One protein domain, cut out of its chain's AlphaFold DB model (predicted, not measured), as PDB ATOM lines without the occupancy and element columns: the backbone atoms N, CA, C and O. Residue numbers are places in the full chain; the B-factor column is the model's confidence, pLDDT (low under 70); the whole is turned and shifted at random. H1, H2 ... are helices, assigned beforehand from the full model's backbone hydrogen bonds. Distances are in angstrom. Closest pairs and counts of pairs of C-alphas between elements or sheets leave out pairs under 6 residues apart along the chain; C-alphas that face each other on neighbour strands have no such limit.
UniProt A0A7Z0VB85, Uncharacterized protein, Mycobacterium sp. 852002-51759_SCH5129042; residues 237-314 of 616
ATOM      1  N   LEU A 237      84.259  -5.068  68.353       86.56
ATOM      2  CA  LEU A 237      84.372  -5.027  66.881       86.56
ATOM      3  C   LEU A 237      85.056  -3.758  66.352       86.56
ATOM      4  O   LEU A 237      85.450  -3.715  65.189       86.56
ATOM      5  N   VAL A 238      85.166  -2.734  67.193       88.25
ATOM      6  CA  VAL A 238      85.631  -1.390  66.839       88.25
ATOM      7  C   VAL A 238      87.026  -1.158  67.411       88.25
ATOM      8  O   VAL A 238      87.315  -1.593  68.525       88.25
ATOM      9  N   ASP A 239      87.884  -0.464  66.663       87.25
ATOM     10  CA  ASP A 239      89.157   0.024  67.192       87.25
ATOM     11  C   ASP A 239      88.894   1.137  68.234       87.25
ATOM     12  O   ASP A 239      88.315   2.173  67.882       87.25
ATOM     13  N   PRO A 240      89.315   0.968  69.504       86.69
ATOM     14  CA  PRO A 240      89.122   1.979  70.540       86.69
ATOM     15  C   PRO A 240      89.731   3.345  70.194       86.69
ATOM     16  O   PRO A 240      89.217   4.366  70.646       86.69
ATOM     17  N   VAL A 241      90.809   3.387  69.401       89.69
ATOM     18  CA  VAL A 241      91.456   4.632  68.957       89.69
ATOM     19  C   VAL A 241      90.541   5.401  68.012       89.69
ATOM     20  O   VAL A 241      90.377   6.611  68.162       89.69
ATOM     21  N   ASP A 242      89.925   4.707  67.058       90.38
ATOM     22  CA  ASP A 242      89.010   5.310  66.090       90.38
ATOM     23  C   ASP A 242      87.745   5.841  66.772       90.38
ATOM     24  O   ASP A 242      87.278   6.937  66.454       90.38
ATOM     25  N   GLU A 243      87.226   5.101  67.756       89.69
ATOM     26  CA  GLU A 243      86.145   5.562  68.629       89.69
ATOM     27  C   GLU A 243      86.562   6.808  69.425       89.69
ATOM     28  O   GLU A 243      85.865   7.822  69.401       89.69
ATOM     29  N   ALA A 244      87.732   6.780  70.069       91.06
ATOM     30  CA  ALA A 244      88.228   7.894  70.869       91.06
ATOM     31  C   ALA A 244      88.423   9.182  70.057       91.06
ATOM     32  O   ALA A 244      88.092  10.257  70.557       91.06
ATOM     33  N   ARG A 245      88.936   9.090  68.822       92.88
ATOM     34  CA  ARG A 245      89.137  10.254  67.945       92.88
ATOM     35  C   ARG A 245      87.826  10.969  67.632       92.88
ATOM     36  O   ARG A 245      87.774  12.187  67.776       92.88
ATOM     37  N   GLY A 246      86.782  10.219  67.266       91.50
ATOM     38  CA  GLY A 246      85.449  10.781  67.025       91.50
ATOM     39  C   GLY A 246      84.883  11.455  68.275       91.50
ATOM     40  O   GLY A 246      84.508  12.623  68.234       91.50
ATOM     41  N   GLU A 247      84.908  10.766  69.419       90.62
ATOM     42  CA  GLU A 247      84.355  11.307  70.671       90.62
ATOM     43  C   GLU A 247      85.112  12.537  71.198       90.62
ATOM     44  O   GLU A 247      84.504  13.435  71.778       90.62
ATOM     45  N   ILE A 248      86.435  12.598  71.024       92.06
ATOM     46  CA  ILE A 248      87.236  13.774  71.400       92.06
ATOM     47  C   ILE A 248      86.933  14.952  70.471       92.06
ATOM     48  O   ILE A 248      86.759  16.072  70.954       92.06
ATOM     49  N   ALA A 249      86.851  14.704  69.160       90.31
ATOM     50  CA  ALA A 249      86.520  15.737  68.185       90.31
ATOM     51  C   ALA A 249      85.138  16.349  68.468       90.31
ATOM     52  O   ALA A 249      85.006  17.572  68.476       90.31
ATOM     53  N   GLU A 250      84.139  15.524  68.789       88.69
ATOM     54  CA  GLU A 250      82.793  15.991  69.141       88.69
ATOM     55  C   GLU A 250      82.762  16.789  70.446       88.69
ATOM     56  O   GLU A 250      82.158  17.856  70.496       88.69
ATOM     57  N   GLN A 251      83.458  16.334  71.492       88.88
ATOM     58  CA  GLN A 251      83.541  17.088  72.747       88.88
ATOM     59  C   GLN A 251      84.155  18.478  72.546       88.88
ATOM     60  O   GLN A 251      83.657  19.447  73.110       88.88
ATOM     61  N   ILE A 252      85.191  18.596  71.708       87.62
ATOM     62  CA  ILE A 252      85.783  19.890  71.336       87.62
ATOM     63  C   ILE A 252      84.801  20.716  70.494       87.62
ATOM     64  O   ILE A 252      84.656  21.920  70.716       87.62
ATOM     65  N   ARG A 253      84.088  20.082  69.554       85.12
ATOM     66  CA  ARG A 253      83.081  20.743  68.715       85.12
ATOM     67  C   ARG A 253      81.959  21.357  69.552       85.12
ATOM     68  O   ARG A 253      81.559  22.471  69.239       85.12
ATOM     69  N   CYS A 254      81.505  20.686  70.610       83.12
ATOM     70  CA  CYS A 254      80.471  21.191  71.520       83.12
ATOM     71  C   CYS A 254      80.887  22.449  72.301       83.12
ATOM     72  O   CYS A 254      80.016  23.210  72.709       83.12
ATOM     73  N   ILE A 255      82.190  22.689  72.501       86.12
ATOM     74  CA  ILE A 255      82.680  23.945  73.097       86.12
ATOM     75  C   ILE A 255      82.594  25.084  72.069       86.12
ATOM     76  O   ILE A 255      82.171  26.189  72.393       86.12
ATOM     77  N   LEU A 256      82.997  24.811  70.825       82.44
ATOM     78  CA  LEU A 256      83.102  25.813  69.754       82.44
ATOM     79  C   LEU A 256      81.758  26.180  69.128       82.44
ATOM     80  O   LEU A 256      81.526  27.331  68.779       82.44
ATOM     81  N   ASN A 257      80.905  25.178  68.942       81.00
ATOM     82  CA  ASN A 257      79.592  25.288  68.324       81.00
ATOM     83  C   ASN A 257      78.574  24.708  69.307       81.00
ATOM     84  O   ASN A 257      78.088  23.590  69.095       81.00
ATOM     85  N   PRO A 258      78.324  25.413  70.422       77.00
ATOM     86  CA  PRO A 258      77.357  24.961  71.398       77.00
ATOM     87  C   PRO A 258      75.979  24.881  70.746       77.00
ATOM     88  O   PRO A 258      75.638  25.709  69.900       77.00
ATOM     89  N   ASP A 259      75.214  23.858  71.115       71.75
ATOM     90  CA  ASP A 259      73.854  23.689  70.612       71.75
ATOM     91  C   ASP A 259      73.023  24.918  71.019       71.75
ATOM     92  O   ASP A 259      72.852  25.142  72.221       71.75
ATOM     93  N   PRO A 260      72.519  25.726  70.065       65.56
ATOM     94  CA  PRO A 260      71.729  26.912  70.389       65.56
ATOM     95  C   PRO A 260      70.424  26.561  71.117       65.56
ATOM     96  O   PRO A 260      69.870  27.411  71.809       65.56
ATOM     97  N   ASN A 261      69.963  25.312  70.994       56.97
ATOM     98  CA  ASN A 261      68.770  24.793  71.654       56.97
ATOM     99  C   ASN A 261      69.099  24.023  72.945       56.97
ATOM    100  O   ASN A 261      68.203  23.497  73.609       56.97
ATOM    101  N   GLY A 262      70.380  23.942  73.319       60.19
ATOM    102  CA  GLY A 262      70.816  23.331  74.562       60.19
ATOM    103  C   GLY A 262      70.431  24.193  75.764       60.19
ATOM    104  O   GLY A 262      70.883  25.324  75.902       60.19
ATOM    105  N   PHE A 263      69.646  23.637  76.688       55.69
ATOM    106  CA  PHE A 263      69.317  24.302  77.960       55.69
ATOM    107  C   PHE A 263      70.495  24.339  78.952       55.69
ATOM    108  O   PHE A 263      70.412  24.981  80.000       55.69
ATOM    109  N   SER A 264      71.586  23.641  78.637       70.31
ATOM    110  CA  SER A 264      72.791  23.562  79.461       70.31
ATOM    111  C   SER A 264      73.824  24.583  79.001       70.31
ATOM    112  O   SER A 264      74.046  24.748  77.803       70.31
ATOM    113  N   ASN A 265      74.526  25.203  79.954       75.06
ATOM    114  CA  ASN A 265      75.718  25.982  79.625       75.06
ATOM    115  C   ASN A 265      76.718  25.094  78.869       75.06
ATOM    116  O   ASN A 265      76.912  23.935  79.260       75.06
ATOM    117  N   PRO A 266      77.361  25.610  77.809       77.38
ATOM    118  CA  PRO A 266      78.353  24.834  77.094       77.38
ATOM    119  C   PRO A 266      79.524  24.492  78.017       77.38
ATOM    120  O   PRO A 266      79.928  25.333  78.828       77.38
ATOM    121  N   PRO A 267      80.065  23.266  77.921       84.00
ATOM    122  CA  PRO A 267      81.136  22.841  78.803       84.00
ATOM    123  C   PRO A 267      82.392  23.674  78.542       84.00
ATOM    124  O   PRO A 267      82.774  23.934  77.401       84.00
ATOM    125  N   THR A 268      83.066  24.074  79.610       86.56
ATOM    126  CA  THR A 268      84.364  24.742  79.528       86.56
ATOM    127  C   THR A 268      85.470  23.742  79.158       86.56
ATOM    128  O   THR A 268      85.366  22.548  79.460       86.56
ATOM    129  N   PRO A 269      86.600  24.198  78.584       86.44
ATOM    130  CA  PRO A 269      87.738  23.318  78.295       86.44
ATOM    131  C   PRO A 269      88.257  22.578  79.535       86.44
ATOM    132  O   PRO A 269      88.654  21.414  79.456       86.44
ATOM    133  N   ALA A 270      88.220  23.234  80.699       86.44
ATOM    134  CA  ALA A 270      88.613  22.633  81.970       86.44
ATOM    135  C   ALA A 270      87.664  21.500  82.396       86.44
ATOM    136  O   ALA A 270      88.132  20.460  82.862       86.44
ATOM    137  N   GLU A 271      86.354  21.668  82.203       88.88
ATOM    138  CA  GLU A 271      85.355  20.630  82.484       88.88
ATOM    139  C   GLU A 271      85.517  19.428  81.551       88.88
ATOM    140  O   GLU A 271      85.510  18.290  82.024       88.88
ATOM    141  N   VAL A 272      85.757  19.658  80.255       88.19
ATOM    142  CA  VAL A 272      86.019  18.570  79.298       88.19
ATOM    143  C   VAL A 272      87.275  17.790  79.685       88.19
ATOM    144  O   VAL A 272      87.215  16.565  79.781       88.19
ATOM    145  N   LEU A 273      88.386  18.465  80.007       86.56
ATOM    146  CA  LEU A 273      89.622  17.807  80.462       86.56
ATOM    147  C   LEU A 273      89.439  17.009  81.762       86.56
ATOM    148  O   LEU A 273      90.057  15.954  81.942       86.56
ATOM    149  N   ALA A 274      88.610  17.508  82.681       86.31
ATOM    150  CA  ALA A 274      88.310  16.837  83.942       86.31
ATOM    151  C   ALA A 274      87.328  15.663  83.777       86.31
ATOM    152  O   ALA A 274      87.321  14.748  84.618       86.31
ATOM    153  N   SER A 275      86.532  15.666  82.704       87.88
ATOM    154  CA  SER A 275      85.513  14.650  82.455       87.88
ATOM    155  C   SER A 275      86.123  13.249  82.414       87.88
ATOM    156  O   SER A 275      87.289  13.014  82.064       87.88
ATOM    157  N   ARG A 276      85.335  12.278  82.865       84.62
ATOM    158  CA  ARG A 276      85.758  10.880  82.891       84.62
ATOM    159  C   ARG A 276      85.873  10.348  81.464       84.62
ATOM    160  O   ARG A 276      86.834   9.657  81.136       84.62
ATOM    161  N   GLU A 277      84.899  10.704  80.646       84.31
ATOM    162  CA  GLU A 277      84.690  10.290  79.269       84.31
ATOM    163  C   GLU A 277      85.858  10.732  78.384       84.31
ATOM    164  O   GLU A 277      86.389   9.917  77.623       84.31
ATOM    165  N   PHE A 278      86.311  11.983  78.533       88.69
ATOM    166  CA  PHE A 278      87.482  12.497  77.826       88.69
ATOM    167  C   PHE A 278      88.755  11.765  78.243       88.69
ATOM    168  O   PHE A 278      89.506  11.289  77.394       88.69
ATOM    169  N   ARG A 279      88.994  11.606  79.552       88.31
ATOM    170  CA  ARG A 279      90.195  10.917  80.057       88.31
ATOM    171  C   ARG A 279      90.263   9.459  79.612       88.31
ATOM    172  O   ARG A 279      91.347   8.979  79.289       88.31
ATOM    173  N   GLN A 280      89.126   8.767  79.563       86.38
ATOM    174  CA  GLN A 280      89.045   7.407  79.030       86.38
ATOM    175  C   GLN A 280      89.348   7.361  77.525       86.38
ATOM    176  O   GLN A 280      90.128   6.507  77.113       86.38
ATOM    177  N   SER A 281      88.809   8.292  76.722       89.56
ATOM    178  CA  SER A 281      89.154   8.403  75.293       89.56
ATOM    179  C   SER A 281      90.640   8.694  75.091       89.56
ATOM    180  O   SER A 281      91.298   8.067  74.272       89.56
ATOM    181  N   MET A 282      91.203   9.619  75.863       89.56
ATOM    182  CA  MET A 282      92.611   9.989  75.754       89.56
ATOM    183  C   MET A 282      93.543   8.823  76.078       89.56
ATOM    184  O   MET A 282      94.613   8.722  75.490       89.56
ATOM    185  N   ALA A 283      93.155   7.932  76.990       88.31
ATOM    186  CA  ALA A 283      94.023   6.865  77.470       88.31
ATOM    187  C   ALA A 283      94.345   5.781  76.424       88.31
ATOM    188  O   ALA A 283      95.358   5.105  76.574       88.31
ATOM    189  N   VAL A 284      93.528   5.623  75.374       87.44
ATOM    190  CA  VAL A 284      93.807   4.682  74.268       87.44
ATOM    191  C   VAL A 284      94.648   5.301  73.147       87.44
ATOM    192  O   VAL A 284      95.139   4.589  72.270       87.44
ATOM    193  N   LEU A 285      94.818   6.625  73.152       89.44
ATOM    194  CA  LEU A 285      95.531   7.348  72.105       89.44
ATOM    195  C   LEU A 285      97.053   7.274  72.272       89.44
ATOM    196  O   LEU A 285      97.591   7.203  73.378       89.44
ATOM    197  N   SER A 286      97.758   7.392  71.143       88.62
ATOM    198  CA  SER A 286      99.214   7.559  71.126       88.62
ATOM    199  C   SER A 286      99.650   8.865  71.809       88.62
ATOM    200  O   SER A 286      98.902   9.840  71.861       88.62
ATOM    201  N   ASP A 287     100.895   8.938  72.290       88.19
ATOM    202  CA  ASP A 287     101.448  10.152  72.920       88.19
ATOM    203  C   ASP A 287     101.392  11.396  72.025       88.19
ATOM    204  O   ASP A 287     101.305  12.519  72.526       88.19
ATOM    205  N   SER A 288     101.518  11.216  70.708       89.19
ATOM    206  CA  SER A 288     101.395  12.304  69.737       89.19
ATOM    207  C   SER A 288      99.951  12.771  69.607       89.19
ATOM    208  O   SER A 288      99.709  13.973  69.656       89.19
ATOM    209  N   ASP A 289      99.004  11.836  69.509       91.69
ATOM    210  CA  ASP A 289      97.576  12.146  69.389       91.69
ATOM    211  C   ASP A 289      97.047  12.810  70.666       91.69
ATOM    212  O   ASP A 289      96.308  13.791  70.595       91.69
ATOM    213  N   ARG A 290      97.495  12.347  71.841       91.25
ATOM    214  CA  ARG A 290      97.168  12.977  73.127       91.25
ATOM    215  C   ARG A 290      97.659  14.420  73.195       91.25
ATOM    216  O   ARG A 290      96.886  15.328  73.486       91.25
ATOM    217  N   ARG A 291      98.937  14.653  72.880       89.38
ATOM    218  CA  ARG A 291      99.506  16.010  72.879       89.38
ATOM    219  C   ARG A 291      98.791  16.928  71.893       89.38
ATOM    220  O   ARG A 291      98.592  18.096  72.219       89.38
ATOM    221  N   LEU A 292      98.400  16.403  70.730       90.62
ATOM    222  CA  LEU A 292      97.622  17.141  69.743       90.62
ATOM    223  C   LEU A 292      96.262  17.555  70.322       90.62
ATOM    224  O   LEU A 292      95.989  18.751  70.375       90.62
ATOM    225  N   ALA A 293      95.473  16.615  70.848       90.75
ATOM    226  CA  ALA A 293      94.170  16.903  71.454       90.75
ATOM    227  C   ALA A 293      94.258  17.906  72.620       90.75
ATOM    228  O   ALA A 293      93.490  18.866  72.681       90.75
ATOM    229  N   GLU A 294      95.237  17.742  73.516       89.62
ATOM    230  CA  GLU A 294      95.471  18.674  74.625       89.62
ATOM    231  C   GLU A 294      95.908  20.063  74.154       89.62
ATOM    232  O   GLU A 294      95.566  21.057  74.792       89.62
ATOM    233  N   SER A 295      96.706  20.154  73.083       87.69
ATOM    234  CA  SER A 295      97.086  21.448  72.505       87.69
ATOM    235  C   SER A 295      95.891  22.137  71.852       87.69
ATOM    236  O   SER A 295      95.658  23.308  72.116       87.69
ATOM    237  N   THR A 296      95.061  21.395  71.115       89.25
ATOM    238  CA  THR A 296      93.836  21.916  70.503       89.25
ATOM    239  C   THR A 296      92.858  22.462  71.541       89.25
ATOM    240  O   THR A 296      92.304  23.533  71.331       89.25
ATOM    241  N   LEU A 297      92.675  21.773  72.674       87.25
ATOM    242  CA  LEU A 297      91.839  22.270  73.774       87.25
ATOM    243  C   LEU A 297      92.420  23.510  74.458       87.25
ATOM    244  O   LEU A 297      91.665  24.383  74.875       87.25
ATOM    245  N   ARG A 298      93.748  23.594  74.600       85.69
ATOM    246  CA  ARG A 298      94.409  24.768  75.192       85.69
ATOM    247  C   ARG A 298      94.310  25.999  74.301       85.69
ATOM    248  O   ARG A 298      94.118  27.094  74.814       85.69
ATOM    249  N   ASP A 299      94.407  25.800  72.994       86.31
ATOM    250  CA  ASP A 299      94.372  26.870  72.000       86.31
ATOM    251  C   ASP A 299      92.948  27.118  71.468       86.31
ATOM    252  O   ASP A 299      92.776  27.767  70.438       86.31
ATOM    253  N   ILE A 300      91.916  26.596  72.146       85.12
ATOM    254  CA  ILE A 300      90.550  26.544  71.614       85.12
ATOM    255  C   ILE A 300      89.971  27.933  71.310       85.12
ATOM    256  O   ILE A 300      89.349  28.127  70.268       85.12
ATOM    257  N   ASP A 301      90.275  28.914  72.163       81.81
ATOM    258  CA  ASP A 301      89.828  30.306  72.029       81.81
ATOM    259  C   ASP A 301      90.423  31.009  70.795       81.81
ATOM    260  O   ASP A 301      89.914  32.038  70.350       81.81
ATOM    261  N   ALA A 302      91.508  30.470  70.225       79.19
ATOM    262  CA  ALA A 302      92.134  31.005  69.019       79.19
ATOM    263  C   ALA A 302      91.436  30.542  67.728       79.19
ATOM    264  O   ALA A 302      91.721  31.081  66.654       79.19
ATOM    265  N   PHE A 303      90.537  29.556  67.801       75.00
ATOM    266  CA  PHE A 303      89.805  29.071  66.637       75.00
ATOM    267  C   PHE A 303      88.487  29.826  66.466       75.00
ATOM    268  O   PHE A 303      87.571  29.724  67.273       75.00
ATOM    269  N   THR A 304      88.352  30.523  65.341       62.31
ATOM    270  CA  THR A 304      87.063  31.027  64.858       62.31
ATOM    271  C   THR A 304      86.530  30.061  63.797       62.31
ATOM    272  O   THR A 304      86.878  30.182  62.621       62.31
ATOM    273  N   GLY A 305      85.740  29.061  64.202       64.56
ATOM    274  CA  GLY A 305      85.090  28.101  63.296       64.56
ATOM    275  C   GLY A 305      85.412  26.631  63.589       64.56
ATOM    276  O   GLY A 305      85.472  26.209  64.739       64.56
ATOM    277  N   THR A 306      85.585  25.818  62.540       60.12
ATOM    278  CA  THR A 306      85.850  24.373  62.660       60.12
ATOM    279  C   THR A 306      87.285  24.077  63.079       60.12
ATOM    280  O   THR A 306      88.230  24.407  62.358       60.12
ATOM    281  N   VAL A 307      87.444  23.361  64.193       62.47
ATOM    282  CA  VAL A 307      88.722  22.752  64.562       62.47
ATOM    283  C   VAL A 307      89.053  21.606  63.592       62.47
ATOM    284  O   VAL A 307      88.209  20.745  63.347       62.47
ATOM    285  N   PRO A 308      90.280  21.552  63.040       67.38
ATOM    286  CA  PRO A 308      90.686  20.520  62.084       67.38
ATOM    287  C   PRO A 308      91.023  19.169  62.740       67.38
ATOM    288  O   PRO A 308      91.422  18.237  62.040       67.38
ATOM    289  N   LEU A 309      90.916  19.046  64.068       84.38
ATOM    290  CA  LEU A 309      91.261  17.818  64.778       84.38
ATOM    291  C   LEU A 309      90.257  16.711  64.453       84.38
ATOM    292  O   LEU A 309      89.137  16.721  64.949       84.38
ATOM    293  N   TRP A 310      90.693  15.760  63.625       90.38
ATOM    294  CA  TRP A 310      89.933  14.561  63.260       90.38
ATOM    295  C   TRP A 310      88.493  14.855  62.816       90.38
ATOM    296  O   TRP A 310      87.603  14.054  63.058       90.38
ATOM    297  N   SER A 311      88.263  15.972  62.120       80.81
ATOM    298  CA  SER A 311      86.919  16.415  61.714       80.81
ATOM    299  C   SER A 311      86.183  15.438  60.785       80.81
ATOM    300  O   SER A 311      84.972  15.532  60.622       80.81
ATOM    301  N   SER A 312      86.905  14.498  60.174       86.00
ATOM    302  CA  SER A 312      86.359  13.407  59.367       86.00
ATOM    303  C   SER A 312      85.936  12.177  60.181       86.00
ATOM    304  O   SER A 312      85.238  11.317  59.640       86.00
ATOM    305  N   TYR A 313      86.375  12.057  61.440       91.69
ATOM    306  CA  TYR A 313      86.002  10.961  62.333       91.69
ATOM    307  C   TYR A 313      84.623  11.228  62.921       91.69
ATOM    308  O   TYR A 313      84.385  12.261  63.543       91.69
ATOM    309  N   VAL A 314      83.719  10.274  62.733       91.06
ATOM    310  CA  VAL A 314      82.340  10.384  63.202       91.06
ATOM    311  C   VAL A 314      82.276  10.011  64.677       91.06
ATOM    312  O   VAL A 314      82.705   8.922  65.068       91.06
TER     313      VAL A 314
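AT A GLANCE: This is residues 237 to 314 of the 616 residues of an uncharacterized protein of Mycobacterium sp. 852002-51759_SCH5129042 (UniProt A0A7Z0VB85). Two helices, the long H1 and the shorter H4, run side by side and the same way, and the short helices H2 and H3 cover one side of this pair, with a sharp turn between them. The last stretch, residues 299 to 314, turns back at the far end of H4 and runs along the side of H1 and H4 opposite H2 and H3, while residues 259 to 264, in the loop between H1 and H2, stick out as a free tip. The printed part has 78 residues, with four named helices in the order H1, H2, H3, H4 and no named strand, and its class is all helix. It is compact, with a radius of gyration of the C-alphas of 12.2 A, and the C-alphas span 34 by 26 by 24 A along their three main axes.

IN THESE COORDINATES: The printed part begins at Leu 237, and H1 follows as residues 240 to 256, the longest helix, with 17 residues and 24.6 A from first to last C-alpha. Its first C-alpha, that of Pro 240, is at (89.122, 1.979, 70.540), and its last, that of Leu 256, is at (83.102, 25.813, 69.754). Residues 257 to 268 are in no named element. H2 is residues 269 to 274, 8.6 A long. After Ser 275 comes H3, residues 276 to 283, 10.7 A long. H4 is residues 287 to 298, 16.4 A from first to last C-alpha, and ends with the C-alpha of Arg 298 at (94.409, 24.768, 75.192). Residues 299 to 314 again are in no named element.

HOW THE PARTS SIT: H1 and H3 touch, with 12 pairs of C-alphas within 8 A; the closest C-alphas are those of Ala 244 and Ser 281, 4.5 A apart. Their lines stand at a steep tilt of 51 degrees, and they run opposite ways. H1 and H2 are close but not clearly touching, the closest C-alphas being those of Gln 251 and Val 272 at 7.2 A, with a steep tilt of 39 degrees, opposite ways. H2 and H3 are about perpendicular at 83 degrees; they are close but not clearly touching, with the C-alphas of Val 272 and Phe 278 closest at 6.4 A. H4 runs the same way as H1 at a shallow tilt of 10 degrees, centre to centre 11.8 A. These two are close but not clearly touching, and their closest C-alphas are those of Ile 252 and Leu 297, 6.9 A apart. H4 is also close to but not clearly touching H2, with the C-alphas of Pro 269 and Leu 297 closest at 6.2 A. The same holds for H4 and H3, where the closest C-alphas, those of Met 282 and Arg 290, are 6.0 A apart. In H2, H3 and H4 every O i to N i+4 pair is within hydrogen-bond range; in H1 it is 12 of 13.

THE WHOLE: The two C-alphas farthest apart are those of Leu 237 and Ala 302, at 36.9 A, while the first and last printed C-alphas, those of Leu 237 and Val 314, are 16.0 A apart. The printed part has no cut. The link from H1 to H2, with 12 residues, is long; those from H2 to H3 and from H3 to H4 are tight. The C-alphas of residues 257 to 268 lie 11 to 20 A from the mean of all C-alphas, and those of residues 299 to 314 lie 8 to 16 A from it. The mean pLDDT of the printed part is 83.7, and the model's confidence is low, under 70, at residues 260 to 263 and residues 304 to 308.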